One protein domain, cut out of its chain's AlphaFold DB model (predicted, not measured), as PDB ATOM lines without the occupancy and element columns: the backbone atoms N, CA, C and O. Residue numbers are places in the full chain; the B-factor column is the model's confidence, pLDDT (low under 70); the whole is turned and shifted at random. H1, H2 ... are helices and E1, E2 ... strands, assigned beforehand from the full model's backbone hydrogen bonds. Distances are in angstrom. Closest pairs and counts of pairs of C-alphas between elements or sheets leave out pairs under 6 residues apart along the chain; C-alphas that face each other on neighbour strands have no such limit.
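What this domain is: This is residues 572 to 675 of the 847 residues of an uncharacterized protein of Nanoarchaeota archaeon (UniProt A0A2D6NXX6). A small two-stranded hairpin, E1 and E2, makes one end of the domain, and a cluster of four helices, H3 to H6, mostly crossed, makes the other. In the cluster H5 and H6 run side by side as a helical hairpin, H3 stands at right angles to both, and H4 runs across the end where H5 begins and H6 ends; the longest helix, H1, leads into E1, with short H2 packed on it. The printed part has 104 residues, in the order H1, E1, E2, H2, H3, H4, H5, H6; it is mostly helix, with one antiparallel sheet, E1 - E2. It is compact, with a radius of gyration of the C-alphas of 13.3 A and spans of 41 by 33 by 19 A.

How they stand to each other: Look first at E1, residues 587 to 590, and E2, residues 593 to 596: in this hairpin N 588 and O 595 are 2.8 A apart, and N 595 and O 588 3.0 A, within hydrogen-bond range. Next, H1, residues 573 to 586, touches H2, residues 610 to 614, with residues 580 to 584 alone; their closest C-alphas, Cys 583 and Cys 613, are 5.6 A apart. The hub is H3, residues 618 to 629, touching H2 only at the corner, at C-alphas 612 and 619, 4.3 A. H3 and H4, residues 631 to 639, only just touch, with 3 pairs of C-alphas within 8 A, only at the corner; the closest are 627 and 634, 5.8 A. H5, residues 645 to 657, touches H3 with residues 651 to 655 alone, about perpendicular at 85 degrees, closest at C-alphas 624 and 655, 6.3 A. H4 touches H6, residues 663 to 670, at a steep tilt of 54 degrees, closest at C-alphas 631 and 669, 4.7 A. H1 and H6 are apart. Every O i to N i+4 pair is within hydrogen-bond range in H1, H2, H4, H5 and H6; in H3, 7 of 8 are.

Where its parts are: Find C-alpha 587, where E1 begins, at (14.515, -21.137, 19.530). H1 begins at C-alpha 573, (-2.117, -9.633, 22.514), and runs 19.8 A; H5 runs 18.2 A and H3 16.0 A. H6 ends at C-alpha 670, (16.218, 4.410, 12.386).

The domain as a whole: The two C-alphas farthest apart, Ser 591 and Gly 675, are 41.1 A apart. The printed part has no cut. The link from E2 to H2, residues 597 to 609, is long; the others are tight. The mean pLDDT of the printed part is 74.2, and 48 residues are under 70, among them residues 572 to 614.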
ATOM      1  N   TRP A 572      -2.698  -5.524  22.306       56.44
ATOM      2  CA  TRP A 572      -1.308  -5.884  22.629       56.44
ATOM      3  C   TRP A 572      -1.049  -7.388  22.464       56.44
ATOM      4  O   TRP A 572       0.028  -7.818  22.035       56.44
ATOM      5  N   SER A 573      -2.085  -8.190  22.718       57.19
ATOM      6  CA  SER A 573      -2.117  -9.633  22.514       57.19
ATOM      7  C   SER A 573      -1.670 -10.059  21.113       57.19
ATOM      8  O   SER A 573      -0.997 -11.081  20.981       57.19
ATOM      9  N   LYS A 574      -1.981  -9.290  20.056       59.53
ATOM     10  CA  LYS A 574      -1.632  -9.654  18.672       59.53
ATOM     11  C   LYS A 574      -0.135  -9.496  18.378       59.53
ATOM     12  O   LYS A 574       0.463 -10.523  18.054       59.53
ATOM     13  N   PRO A 575       0.487  -8.301  18.508       55.72
ATOM     14  CA  PRO A 575       1.924  -8.134  18.286       55.72
ATOM     15  C   PRO A 575       2.772  -9.078  19.142       55.72
ATOM     16  O   PRO A 575       3.658  -9.757  18.609       55.72
ATOM     17  N   PHE A 576       2.443  -9.209  20.435       61.78
ATOM     18  CA  PHE A 576       3.153 -10.135  21.311       61.78
ATOM     19  C   PHE A 576       2.987 -11.595  20.871       61.78
ATOM     20  O   PHE A 576       3.968 -12.332  20.852       61.78
ATOM     21  N   VAL A 577       1.791 -12.041  20.465       61.28
ATOM     22  CA  VAL A 577       1.619 -13.412  19.955       61.28
ATOM     23  C   VAL A 577       2.404 -13.632  18.662       61.28
ATOM     24  O   VAL A 577       3.046 -14.674  18.553       61.28
ATOM     25  N   SER A 578       2.437 -12.682  17.719       61.00
ATOM     26  CA  SER A 578       3.256 -12.826  16.503       61.00
ATOM     27  C   SER A 578       4.746 -12.981  16.812       61.00
ATOM     28  O   SER A 578       5.372 -13.904  16.287       61.00
ATOM     29  N   VAL A 579       5.316 -12.167  17.709       63.53
ATOM     30  CA  VAL A 579       6.746 -12.297  18.032       63.53
ATOM     31  C   VAL A 579       7.021 -13.468  18.974       63.53
ATOM     32  O   VAL A 579       7.991 -14.186  18.769       63.53
ATOM     33  N   SER A 580       6.145 -13.776  19.931       62.97
ATOM     34  CA  SER A 580       6.274 -14.979  20.764       62.97
ATOM     35  C   SER A 580       6.202 -16.266  19.927       62.97
ATOM     36  O   SER A 580       6.865 -17.251  20.261       62.97
ATOM     37  N   LEU A 581       5.450 -16.268  18.820       64.25
ATOM     38  CA  LEU A 581       5.485 -17.337  17.819       64.25
ATOM     39  C   LEU A 581       6.811 -17.339  17.045       64.25
ATOM     40  O   LEU A 581       7.461 -18.377  17.027       64.25
ATOM     41  N   ALA A 582       7.273 -16.206  16.504       65.62
ATOM     42  CA  ALA A 582       8.563 -16.121  15.803       65.62
ATOM     43  C   ALA A 582       9.760 -16.551  16.684       65.62
ATOM     44  O   ALA A 582      10.634 -17.294  16.239       65.62
ATOM     45  N   CYS A 583       9.753 -16.165  17.961       67.06
ATOM     46  CA  CYS A 583      10.620 -16.659  19.029       67.06
ATOM     47  C   CYS A 583      10.594 -18.196  19.121       67.06
ATOM     48  O   CYS A 583      11.622 -18.856  18.974       67.06
ATOM     49  N   LYS A 584       9.408 -18.788  19.336       66.62
ATOM     50  CA  LYS A 584       9.220 -20.250  19.453       66.62
ATOM     51  C   LYS A 584       9.569 -20.996  18.165       66.62
ATOM     52  O   LYS A 584       9.978 -22.153  18.218       66.62
ATOM     53  N   GLU A 585       9.438 -20.345  17.014       69.25
ATOM     54  CA  GLU A 585       9.835 -20.888  15.720       69.25
ATOM     55  C   GLU A 585      11.341 -20.801  15.461       69.25
ATOM     56  O   GLU A 585      11.821 -21.541  14.607       69.25
ATOM     57  N   ASN A 586      12.113 -20.001  16.203       65.62
ATOM     58  CA  ASN A 586      13.562 -19.857  15.999       65.62
ATOM     59  C   ASN A 586      14.431 -20.326  17.179       65.62
ATOM     60  O   ASN A 586      15.644 -20.461  17.020       65.62
ATOM     61  N   ILE A 587      13.827 -20.673  18.317       63.06
ATOM     62  CA  ILE A 587      14.515 -21.137  19.530       63.06
ATOM     63  C   ILE A 587      14.246 -22.627  19.803       63.06
ATOM     64  O   ILE A 587      13.157 -23.150  19.578       63.06
ATOM     65  N   VAL A 588      15.261 -23.325  20.315       63.97
ATOM     66  CA  VAL A 588      15.234 -24.733  20.726       63.97
ATOM     67  C   VAL A 588      15.628 -24.845  22.196       63.97
ATOM     68  O   VAL A 588      16.720 -24.440  22.598       63.97
ATOM     69  N   PHE A 589      14.770 -25.470  23.000       56.09
ATOM     70  CA  PHE A 589      15.112 -25.850  24.369       56.09
ATOM     71  C   PHE A 589      16.064 -27.057  24.373       56.09
ATOM     72  O   PHE A 589      15.719 -28.137  23.890       56.09
ATOM     73  N   LYS A 590      17.258 -26.886  24.945       68.06
ATOM     74  CA  LYS A 590      18.228 -27.950  25.245       68.06
ATOM     75  C   LYS A 590      18.538 -27.857  26.743       68.06
ATOM     76  O   LYS A 590      19.465 -27.164  27.161       68.06
ATOM     77  N   SER A 591      17.681 -28.496  27.544       55.25
ATOM     78  CA  SER A 591      17.635 -28.376  29.010       55.25
ATOM     79  C   SER A 591      19.026 -28.371  29.676       55.25
ATOM     80  O   SER A 591      19.847 -29.226  29.337       55.25
ATOM     81  N   PRO A 592      19.313 -27.448  30.620       53.09
ATOM     82  CA  PRO A 592      18.397 -26.489  31.249       53.09
ATOM     83  C   PRO A 592      18.347 -25.116  30.549       53.09
ATOM     84  O   PRO A 592      17.972 -24.128  31.175       53.09
ATOM     85  N   LYS A 593      18.784 -25.009  29.285       54.81
ATOM     86  CA  LYS A 593      18.931 -23.726  28.579       54.81
ATOM     87  C   LYS A 593      18.185 -23.716  27.247       54.81
ATOM     88  O   LYS A 593      17.938 -24.753  26.635       54.81
ATOM     89  N   TYR A 594      17.859 -22.524  26.781       57.44
ATOM     90  CA  TYR A 594      17.374 -22.289  25.428       57.44
ATOM     91  C   TYR A 594      18.521 -21.783  24.552       57.44
ATOM     92  O   TYR A 594      19.463 -21.165  25.044       57.44
ATOM     93  N   TYR A 595      18.430 -22.085  23.263       60.62
ATOM     94  CA  TYR A 595      19.413 -21.766  22.231       60.62
ATOM     95  C   TYR A 595      18.663 -21.360  20.966       60.62
ATOM     96  O   TYR A 595      17.556 -21.849  20.744       60.62
ATOM     97  N   TRP A 596      19.262 -20.568  20.086       64.31
ATOM     98  CA  TRP A 596      18.739 -20.428  18.726       64.31
ATOM     99  C   TRP A 596      18.824 -21.768  17.975       64.31
ATOM    100  O   TRP A 596      19.548 -22.690  18.372       64.31
ATOM    101  N   LYS A 597      18.058 -21.915  16.888       67.62
ATOM    102  CA  LYS A 597      17.993 -23.157  16.094       67.62
ATOM    103  C   LYS A 597      19.347 -23.609  15.535       67.62
ATOM    104  O   LYS A 597      19.549 -24.813  15.393       67.62
ATOM    105  N   ASP A 598      20.269 -22.682  15.277       64.88
ATOM    106  CA  ASP A 598      21.650 -22.980  14.870       64.88
ATOM    107  C   ASP A 598      22.541 -23.496  16.020       64.88
ATOM    108  O   ASP A 598      23.578 -24.111  15.782       64.88
ATOM    109  N   GLY A 599      22.098 -23.341  17.270       63.62
ATOM    110  CA  GLY A 599      22.801 -23.774  18.471       63.62
ATOM    111  C   GLY A 599      23.585 -22.683  19.195       63.62
ATOM    112  O   GLY A 599      24.191 -23.006  20.216       63.62
ATOM    113  N   THR A 600      23.543 -21.429  18.738       60.56
ATOM    114  CA  THR A 600      24.062 -20.286  19.505       60.56
ATOM    115  C   THR A 600      23.253 -20.070  20.791       60.56
ATOM    116  O   THR A 600      22.064 -20.394  20.868       60.56
ATOM    117  N   ARG A 601      23.924 -19.604  21.851       50.19
ATOM    118  CA  ARG A 601      23.353 -19.436  23.202       50.19
ATOM    119  C   ARG A 601      23.005 -17.980  23.503       50.19
ATOM    120  O   ARG A 601      22.003 -17.698  24.155       50.19
ATOM    121  N   ASP A 602      23.892 -17.101  23.076       53.34
ATOM    122  CA  ASP A 602      23.893 -15.673  23.362       53.34
ATOM    123  C   ASP A 602      22.977 -14.962  22.334       53.34
ATOM    124  O   ASP A 602      22.466 -15.629  21.421       53.34
ATOM    125  N   PRO A 603      22.667 -13.658  22.458       52.19
ATOM    126  CA  PRO A 603      21.738 -12.984  21.555       52.19
ATOM    127  C   PRO A 603      22.393 -12.720  20.190       52.19
ATOM    128  O   PRO A 603      22.649 -11.579  19.823       52.19
ATOM    129  N   LYS A 604      22.585 -13.784  19.397       50.31
ATOM    130  CA  LYS A 604      22.960 -13.727  17.975       50.31
ATOM    131  C   LYS A 604      22.009 -12.836  17.163       50.31
ATOM    132  O   LYS A 604      22.384 -12.334  16.112       50.31
ATOM    133  N   ASN A 605      20.796 -12.630  17.682       52.44
ATOM    134  CA  ASN A 605      19.783 -11.778  17.087       52.44
ATOM    135  C   ASN A 605      19.871 -10.301  17.549       52.44
ATOM    136  O   ASN A 605      19.179  -9.487  16.964       52.44
ATOM    137  N   GLY A 606      20.669  -9.907  18.550       52.09
ATOM    138  CA  GLY A 606      20.966  -8.481  18.817       52.09
ATOM    139  C   GLY A 606      19.964  -7.639  19.626       52.09
ATOM    140  O   GLY A 606      20.153  -6.437  19.746       52.09
ATOM    141  N   ALA A 607      18.918  -8.230  20.209       56.28
ATOM    142  CA  ALA A 607      18.195  -7.654  21.362       56.28
ATOM    143  C   ALA A 607      17.333  -8.691  22.109       56.28
ATOM    144  O   ALA A 607      16.952  -8.462  23.255       56.28
ATOM    145  N   PHE A 608      17.037  -9.843  21.496       64.31
ATOM    146  CA  PHE A 608      16.326 -10.942  22.156       64.31
ATOM    147  C   PHE A 608      17.273 -11.988  22.755       64.31
ATOM    148  O   PHE A 608      17.954 -12.727  22.046       64.31
ATOM    149  N   THR A 609      17.262 -12.103  24.081       64.88
ATOM    150  CA  THR A 609      17.670 -13.314  24.803       64.88
ATOM    151  C   THR A 609      16.518 -14.326  24.821       64.88
ATOM    152  O   THR A 609      15.347 -13.933  24.803       64.88
ATOM    153  N   PRO A 610      16.783 -15.639  24.942       63.09
ATOM    154  CA  PRO A 610      15.706 -16.625  25.011       63.09
ATOM    155  C   PRO A 610      14.732 -16.446  26.188       63.09
ATOM    156  O   PRO A 610      13.558 -16.779  26.063       63.09
ATOM    157  N   SER A 611      15.183 -15.857  27.299       64.81
ATOM    158  CA  SER A 611      14.344 -15.502  28.456       64.81
ATOM    159  C   SER A 611      13.230 -14.505  28.115       64.81
ATOM    160  O   SER A 611      12.133 -14.591  28.667       64.81
ATOM    161  N   GLN A 612      13.475 -13.592  27.171       68.69
ATOM    162  CA  GLN A 612      12.467 -12.647  26.674       68.69
ATOM    163  C   GLN A 612      11.399 -13.357  25.833       68.69
ATOM    164  O   GLN A 612      10.234 -12.987  25.856       68.69
ATOM    165  N   CYS A 613      11.757 -14.443  25.148       65.69
ATOM    166  CA  CYS A 613      10.801 -15.265  24.410       65.69
ATOM    167  C   CYS A 613       9.876 -16.111  25.315       65.69
ATOM    168  O   CYS A 613       8.831 -16.583  24.853       65.69
ATOM    169  N   GLU A 614      10.238 -16.300  26.590       64.31
ATOM    170  CA  GLU A 614       9.411 -16.958  27.614       64.31
ATOM    171  C   GLU A 614       8.567 -15.975  28.437       64.31
ATOM    172  O   GLU A 614       7.424 -16.292  28.769       64.31
ATOM    173  N   ASN A 615       9.119 -14.808  28.788       70.38
ATOM    174  CA  ASN A 615       8.465 -13.818  29.642       70.38
ATOM    175  C   ASN A 615       7.968 -12.610  28.816       70.38
ATOM    176  O   ASN A 615       8.797 -11.796  28.400       70.38
ATOM    177  N   PRO A 616       6.639 -12.428  28.643       65.12
ATOM    178  CA  PRO A 616       6.063 -11.311  27.886       65.12
ATOM    179  C   PRO A 616       6.477  -9.922  28.378       65.12
ATOM    180  O   PRO A 616       6.422  -8.961  27.613       65.12
ATOM    181  N   LYS A 617       6.888  -9.807  29.647       69.00
ATOM    182  CA  LYS A 617       7.314  -8.530  30.213       69.00
ATOM    183  C   LYS A 617       8.719  -8.141  29.747       69.00
ATOM    184  O   LYS A 617       8.910  -7.139  29.063       69.00
ATOM    185  N   GLU A 618       9.686  -9.038  29.969       73.31
ATOM    186  CA  GLU A 618      11.080  -8.869  29.514       73.31
ATOM    187  C   GLU A 618      11.147  -8.714  27.980       73.31
ATOM    188  O   GLU A 618      12.011  -7.998  27.473       73.31
ATOM    189  N   TYR A 619      10.209  -9.330  27.242       75.31
ATOM    190  CA  TYR A 619      10.055  -9.146  25.796       75.31
ATOM    191  C   TYR A 619       9.945  -7.677  25.358       75.31
ATOM    192  O   TYR A 619      10.435  -7.356  24.282       75.31
ATOM    193  N   VAL A 620       9.343  -6.799  26.163       77.19
ATOM    194  CA  VAL A 620       9.190  -5.369  25.844       77.19
ATOM    195  C   VAL A 620      10.224  -4.520  26.571       77.19
ATOM    196  O   VAL A 620      10.890  -3.710  25.932       77.19
ATOM    197  N   ALA A 621      10.372  -4.716  27.887       82.31
ATOM    198  CA  ALA A 621      11.214  -3.871  28.733       82.31
ATOM    199  C   ALA A 621      12.657  -3.777  28.218       82.31
ATOM    200  O   ALA A 621      13.246  -2.698  28.185       82.31
ATOM    201  N   TYR A 622      13.208  -4.896  27.736       82.94
ATOM    202  CA  TYR A 622      14.571  -4.932  27.221       82.94
ATOM    203  C   TYR A 622      14.704  -4.265  25.832       82.94
ATOM    204  O   TYR A 622      15.554  -3.390  25.699       82.94
ATOM    205  N   PRO A 623      13.873  -4.537  24.802       84.62
ATOM    206  CA  PRO A 623      13.868  -3.726  23.581       84.62
ATOM    207  C   PRO A 623      13.619  -2.231  23.797       84.62
ATOM    208  O   PRO A 623      14.274  -1.440  23.126       84.62
ATOM    209  N   ALA A 624      12.736  -1.833  24.720       87.56
ATOM    210  CA  ALA A 624      12.513  -0.423  25.059       87.56
ATOM    211  C   ALA A 624      13.815   0.226  25.558       87.56
ATOM    212  O   ALA A 624      14.280   1.227  25.012       87.56
ATOM    213  N   GLN A 625      14.449  -0.417  26.543       87.81
ATOM    214  CA  GLN A 625      15.734  -0.022  27.108       87.81
ATOM    215  C   GLN A 625      16.847   0.051  26.045       87.81
ATOM    216  O   GLN A 625      17.605   1.018  26.013       87.81
ATOM    217  N   ILE A 626      16.951  -0.948  25.160       87.56
ATOM    218  CA  ILE A 626      17.977  -0.994  24.106       87.56
ATOM    219  C   ILE A 626      17.723   0.061  23.021       87.56
ATOM    220  O   ILE A 626      18.678   0.684  22.570       87.56
ATOM    221  N   ALA A 627      16.473   0.302  22.616       89.69
ATOM    222  CA  ALA A 627      16.149   1.330  21.626       89.69
ATOM    223  C   ALA A 627      16.518   2.735  22.131       89.69
ATOM    224  O   ALA A 627      17.114   3.509  21.388       89.69
ATOM    225  N   LYS A 628      16.218   3.022  23.403       90.31
ATOM    226  CA  LYS A 628      16.467   4.316  24.054       90.31
ATOM    227  C   LYS A 628      17.942   4.556  24.389       90.31
ATOM    228  O   LYS A 628      18.512   5.568  23.999       90.31
ATOM    229  N   TYR A 629      18.586   3.616  25.084       88.75
ATOM    230  CA  TYR A 629      19.941   3.811  25.627       88.75
ATOM    231  C   TYR A 629      21.067   3.232  24.758       88.75
ATOM    232  O   TYR A 629      22.229   3.588  24.949       88.75
ATOM    233  N   TYR A 630      20.754   2.356  23.797       86.38
ATOM    234  CA  TYR A 630      21.742   1.677  22.948       86.38
ATOM    235  C   TYR A 630      21.315   1.611  21.460       86.38
ATOM    236  O   TYR A 630      21.410   0.542  20.841       86.38
ATOM    237  N   PRO A 631      20.872   2.729  20.838       88.88
ATOM    238  CA  PRO A 631      20.233   2.723  19.517       88.88
ATOM    239  C   PRO A 631      21.100   2.115  18.405       88.88
ATOM    240  O   PRO A 631      20.578   1.451  17.512       88.88
ATOM    241  N   ALA A 632      22.428   2.246  18.502       85.94
ATOM    242  CA  ALA A 632      23.400   1.623  17.601       85.94
ATOM    243  C   ALA A 632      23.239   0.093  17.482       85.94
ATOM    244  O   ALA A 632      23.351  -0.475  16.395       85.94
ATOM    245  N   PHE A 633      22.968  -0.583  18.603       83.62
ATOM    246  CA  PHE A 633      22.811  -2.037  18.673       83.62
ATOM    247  C   PHE A 633      21.466  -2.469  18.075       83.62
ATOM    248  O   PHE A 633      21.412  -3.398  17.267       83.62
ATOM    249  N   PHE A 634      20.399  -1.718  18.370       86.25
ATOM    250  CA  PHE A 634      19.079  -1.933  17.770       86.25
ATOM    251  C   PHE A 634      19.103  -1.704  16.248       86.25
ATOM    252  O   PHE A 634      18.540  -2.489  15.485       86.25
ATOM    253  N   LYS A 635      19.811  -0.669  15.780       90.62
ATOM    254  CA  LYS A 635      19.974  -0.371  14.353       90.62
ATOM    255  C   LYS A 635      20.673  -1.502  13.603       90.62
ATOM    256  O   LYS A 635      20.162  -1.941  12.578       90.62
ATOM    257  N   ARG A 636      21.777  -2.036  14.136       84.75
ATOM    258  CA  ARG A 636      22.472  -3.216  13.578       84.75
ATOM    259  C   ARG A 636      21.540  -4.429  13.437       84.75
ATOM    260  O   ARG A 636      21.570  -5.125  12.421       84.75
ATOM    261  N   ALA A 637      20.632  -4.620  14.397       84.56
ATOM    262  CA  ALA A 637      19.591  -5.645  14.331       84.56
ATOM    263  C   ALA A 637      18.544  -5.386  13.227       84.56
ATOM    264  O   ALA A 637      18.170  -6.311  12.502       84.56
ATOM    265  N   ILE A 638      18.119  -4.129  13.049       87.56
ATOM    266  CA  ILE A 638      17.223  -3.688  11.963       87.56
ATOM    267  C   ILE A 638      17.886  -3.787  10.585       87.56
ATOM    268  O   ILE A 638      17.217  -4.138   9.616       87.56
ATOM    269  N   ASP A 639      19.182  -3.519  10.458       86.94
ATOM    270  CA  ASP A 639      19.892  -3.614   9.175       86.94
ATOM    271  C   ASP A 639      20.261  -5.059   8.793       86.94
ATOM    272  O   ASP A 639      20.680  -5.316   7.666       86.94
ATOM    273  N   GLY A 640      19.983  -6.024   9.677       81.81
ATOM    274  CA  GLY A 640      19.992  -7.450   9.357       81.81
ATOM    275  C   GLY A 640      21.305  -8.178   9.640       81.81
ATOM    276  O   GLY A 640      21.416  -9.342   9.266       81.81
ATOM    277  N   GLU A 641      22.254  -7.558  10.355       81.12
ATOM    278  CA  GLU A 641      23.480  -8.221  10.854       81.12
ATOM    279  C   GLU A 641      23.157  -9.497  11.656       81.12
ATOM    280  O   GLU A 641      23.924 -10.457  11.699       81.12
ATOM    281  N   PHE A 642      21.976  -9.500  12.270       73.00
ATOM    282  CA  PHE A 642      21.546 -10.443  13.284       73.00
ATOM    283  C   PHE A 642      20.337 -11.310  12.851       73.00
ATOM    284  O   PHE A 642      19.452 -11.612  13.654       73.00
ATOM    285  N   ASP A 643      20.268 -11.693  11.566       66.62
ATOM    286  CA  ASP A 643      19.340 -12.697  10.993       66.62
ATOM    287  C   ASP A 643      17.818 -12.484  11.259       66.62
ATOM    288  O   ASP A 643      17.026 -13.426  11.169       66.62
ATOM    289  N   SER A 644      17.350 -11.280  11.629       71.88
ATOM    290  CA  SER A 644      15.933 -11.037  12.002       71.88
ATOM    291  C   SER A 644      15.439  -9.590  11.818       71.88
ATOM    292  O   SER A 644      14.670  -9.087  12.639       71.88
ATOM    293  N   LYS A 645      15.849  -8.927  10.730       83.69
ATOM    294  CA  LYS A 645      15.487  -7.538  10.375       83.69
ATOM    295  C   LYS A 645      14.017  -7.188  10.642       83.69
ATOM    296  O   LYS A 645      13.726  -6.276  11.414       83.69
ATOM    297  N   GLU A 646      13.090  -7.937  10.048       80.19
ATOM    298  CA  GLU A 646      11.654  -7.646  10.096       80.19
ATOM    299  C   GLU A 646      11.091  -7.753  11.519       80.19
ATOM    300  O   GLU A 646      10.103  -7.096  11.846       80.19
ATOM    301  N   LEU A 647      11.720  -8.567  12.375       77.00
ATOM    302  CA  LEU A 647      11.335  -8.724  13.774       77.00
ATOM    303  C   LEU A 647      11.695  -7.478  14.584       77.00
ATOM    304  O   LEU A 647      10.904  -7.045  15.420       77.00
ATOM    305  N   TYR A 648      12.858  -6.880  14.321       83.12
ATOM    306  CA  TYR A 648      13.287  -5.656  14.993       83.12
ATOM    307  C   TYR A 648      12.559  -4.425  14.481       83.12
ATOM    308  O   TYR A 648      12.154  -3.601  15.293       83.12
ATOM    309  N   GLU A 649      12.278  -4.340  13.181       87.94
ATOM    310  CA  GLU A 649      11.400  -3.294  12.646       87.94
ATOM    311  C   GLU A 649       9.998  -3.381  13.269       87.94
ATOM    312  O   GLU A 649       9.474  -2.375  13.743       87.94
ATOM    313  N   GLN A 650       9.400  -4.575  13.365       83.50
ATOM    314  CA  GLN A 650       8.119  -4.765  14.066       83.50
ATOM    315  C   GLN A 650       8.201  -4.405  15.554       83.50
ATOM    316  O   GLN A 650       7.268  -3.812  16.086       83.50
ATOM    317  N   SER A 651       9.312  -4.731  16.219       83.56
ATOM    318  CA  SER A 651       9.504  -4.441  17.645       83.56
ATOM    319  C   SER A 651       9.668  -2.943  17.907       83.56
ATOM    320  O   SER A 651       9.023  -2.421  18.808       83.56
ATOM    321  N   LEU A 652      10.465  -2.230  17.106       90.38
ATOM    322  CA  LEU A 652      10.661  -0.785  17.249       90.38
ATOM    323  C   LEU A 652       9.374  -0.003  16.948       90.38
ATOM    324  O   LEU A 652       9.035   0.923  17.683       90.38
ATOM    325  N   ASN A 653       8.629  -0.414  15.915       90.00
ATOM    326  CA  ASN A 653       7.294   0.126  15.652       90.00
ATOM    327  C   ASN A 653       6.365  -0.113  16.850       90.00
ATOM    328  O   ASN A 653       5.761   0.833  17.333       90.00
ATOM    329  N   LEU A 654       6.326  -1.330  17.408       83.94
ATOM    330  CA  LEU A 654       5.493  -1.640  18.575       83.94
ATOM    331  C   LEU A 654       5.858  -0.811  19.819       83.94
ATOM    332  O   LEU A 654       4.967  -0.413  20.566       83.94
ATOM    333  N   LEU A 655       7.146  -0.548  20.054       87.12
ATOM    334  CA  LEU A 655       7.596   0.313  21.151       87.12
ATOM    335  C   LEU A 655       7.072   1.745  20.987       87.12
ATOM    336  O   LEU A 655       6.568   2.328  21.943       87.12
ATOM    337  N   LYS A 656       7.142   2.288  19.771       91.62
ATOM    338  CA  LYS A 656       6.650   3.628  19.435       91.62
ATOM    339  C   LYS A 656       5.122   3.726  19.430       91.62
ATOM    340  O   LYS A 656       4.584   4.676  19.982       91.62
ATOM    341  N   ASP A 657       4.425   2.756  18.843       86.00
ATOM    342  CA  ASP A 657       2.961   2.761  18.693       86.00
ATOM    343  C   ASP A 657       2.227   2.714  20.046       86.00
ATOM    344  O   ASP A 657       1.092   3.173  20.152       86.00
ATOM    345  N   ASN A 658       2.886   2.189  21.087       78.62
ATOM    346  CA  ASN A 658       2.401   2.204  22.470       78.62
ATOM    347  C   ASN A 658       3.007   3.334  23.324       78.62
ATOM    348  O   ASN A 658       2.700   3.438  24.506       78.62
ATOM    349  N   ASN A 659       3.844   4.185  22.724       85.25
ATOM    350  CA  ASN A 659       4.594   5.270  23.359       85.25
ATOM    351  C   ASN A 659       5.583   4.830  24.465       85.25
ATOM    352  O   ASN A 659       5.943   5.625  25.321       85.25
ATOM    353  N   TRP A 660       6.098   3.596  24.433       83.25
ATOM    354  CA  TRP A 660       7.179   3.154  25.334       83.25
ATOM    355  C   TRP A 660       8.542   3.772  25.011       83.25
ATOM    356  O   TRP A 660       9.443   3.775  25.847       83.25
ATOM    357  N   ILE A 661       8.697   4.288  23.795       89.69
ATOM    358  CA  ILE A 661       9.810   5.143  23.381       89.69
ATOM    359  C   ILE A 661       9.238   6.357  22.645       89.69
ATOM    360  O   ILE A 661       8.169   6.278  22.033       89.69
ATOM    361  N   THR A 662       9.944   7.482  22.687       91.06
ATOM    362  CA  THR A 662       9.531   8.702  21.988       91.06
ATOM    363  C   THR A 662       9.737   8.586  20.471       91.06
ATOM    364  O   THR A 662      10.422   7.692  19.962       91.06
ATOM    365  N   GLN A 663       9.180   9.536  19.713       94.19
ATOM    366  CA  GLN A 663       9.518   9.688  18.293       94.19
ATOM    367  C   GLN A 663      11.018   9.988  18.099       94.19
ATOM    368  O   GLN A 663      11.581   9.533  17.106       94.19
ATOM    369  N   GLU A 664      11.663  10.696  19.030       92.38
ATOM    370  CA  GLU A 664      13.099  10.996  18.972       92.38
ATOM    371  C   GLU A 664      13.949   9.743  19.216       92.38
ATOM    372  O   GLU A 664      14.857   9.482  18.435       92.38
ATOM    373  N   ASP A 665      13.589   8.898  20.189       93.00
ATOM    374  CA  ASP A 665      14.222   7.587  20.411       93.00
ATOM    375  C   ASP A 665      14.107   6.693  19.154       93.00
ATOM    376  O   ASP A 665      15.086   6.112  18.682       93.00
ATOM    377  N   TYR A 666      12.907   6.613  18.562       95.31
ATOM    378  CA  TYR A 666      12.653   5.838  17.341       95.31
ATOM    379  C   TYR A 666      13.471   6.351  16.147       95.31
ATOM    380  O   TYR A 666      14.092   5.561  15.428       95.31
ATOM    381  N   ASP A 667      13.483   7.668  15.921       94.56
ATOM    382  CA  ASP A 667      14.256   8.275  14.836       94.56
ATOM    383  C   ASP A 667      15.763   8.188  15.116       94.56
ATOM    384  O   ASP A 667      16.538   8.044  14.172       94.56
ATOM    385  N   GLY A 668      16.171   8.187  16.387       92.38
ATOM    386  CA  GLY A 668      17.530   7.929  16.850       92.38
ATOM    387  C   GLY A 668      18.009   6.514  16.533       92.38
ATOM    388  O   GLY A 668      19.172   6.349  16.182       92.38
ATOM    389  N   VAL A 669      17.129   5.504  16.553       93.75
ATOM    390  CA  VAL A 669      17.439   4.155  16.042       93.75
ATOM    391  C   VAL A 669      17.445   4.127  14.511       93.75
ATOM    392  O   VAL A 669      18.426   3.694  13.910       93.75
ATOM    393  N   ILE A 670      16.368   4.566  13.847       94.50
ATOM    394  CA  ILE A 670      16.218   4.410  12.386       94.50
ATOM    395  C   ILE A 670      17.261   5.215  11.602       94.50
ATOM    396  O   ILE A 670      17.811   4.706  10.620       94.50
ATOM    397  N   ASN A 671      17.545   6.441  12.046       92.25
ATOM    398  CA  ASN A 671      18.522   7.339  11.436       92.25
ATOM    399  C   ASN A 671      19.906   7.247  12.098       92.25
ATOM    400  O   ASN A 671      20.781   8.044  11.759       92.25
ATOM    401  N   TYR A 672      20.149   6.274  12.989       86.88
ATOM    402  CA  TYR A 672      21.522   5.912  13.339       86.88
ATOM    403  C   TYR A 672      22.219   5.428  12.067       86.88
ATOM    404  O   TYR A 672      21.838   4.410  11.489       86.88
ATOM    405  N   VAL A 673      23.238   6.151  11.610       75.25
ATOM    406  CA  VAL A 673      24.045   5.725  10.466       75.25
ATOM    407  C   VAL A 673      25.437   5.358  10.973       75.25
ATOM    408  O   VAL A 673      26.136   6.245  11.467       75.25
ATOM    409  N   PRO A 674      25.872   4.090  10.850       58.84
ATOM    410  CA  PRO A 674      27.254   3.707  11.130       58.84
ATOM    411  C   PRO A 674      28.237   4.642  10.404       58.84
ATOM    412  O   PRO A 674      28.106   4.879   9.204       58.84
ATOM    413  N   GLY A 675      29.159   5.256  11.154       53.78
ATOM    414  CA  GLY A 675      30.166   6.213  10.665       53.78
ATOM    415  C   GLY A 675      29.662   7.596  10.199       53.78
ATOM    416  O   GLY A 675      30.426   8.560  10.196       53.78
TER     417      GLY A 675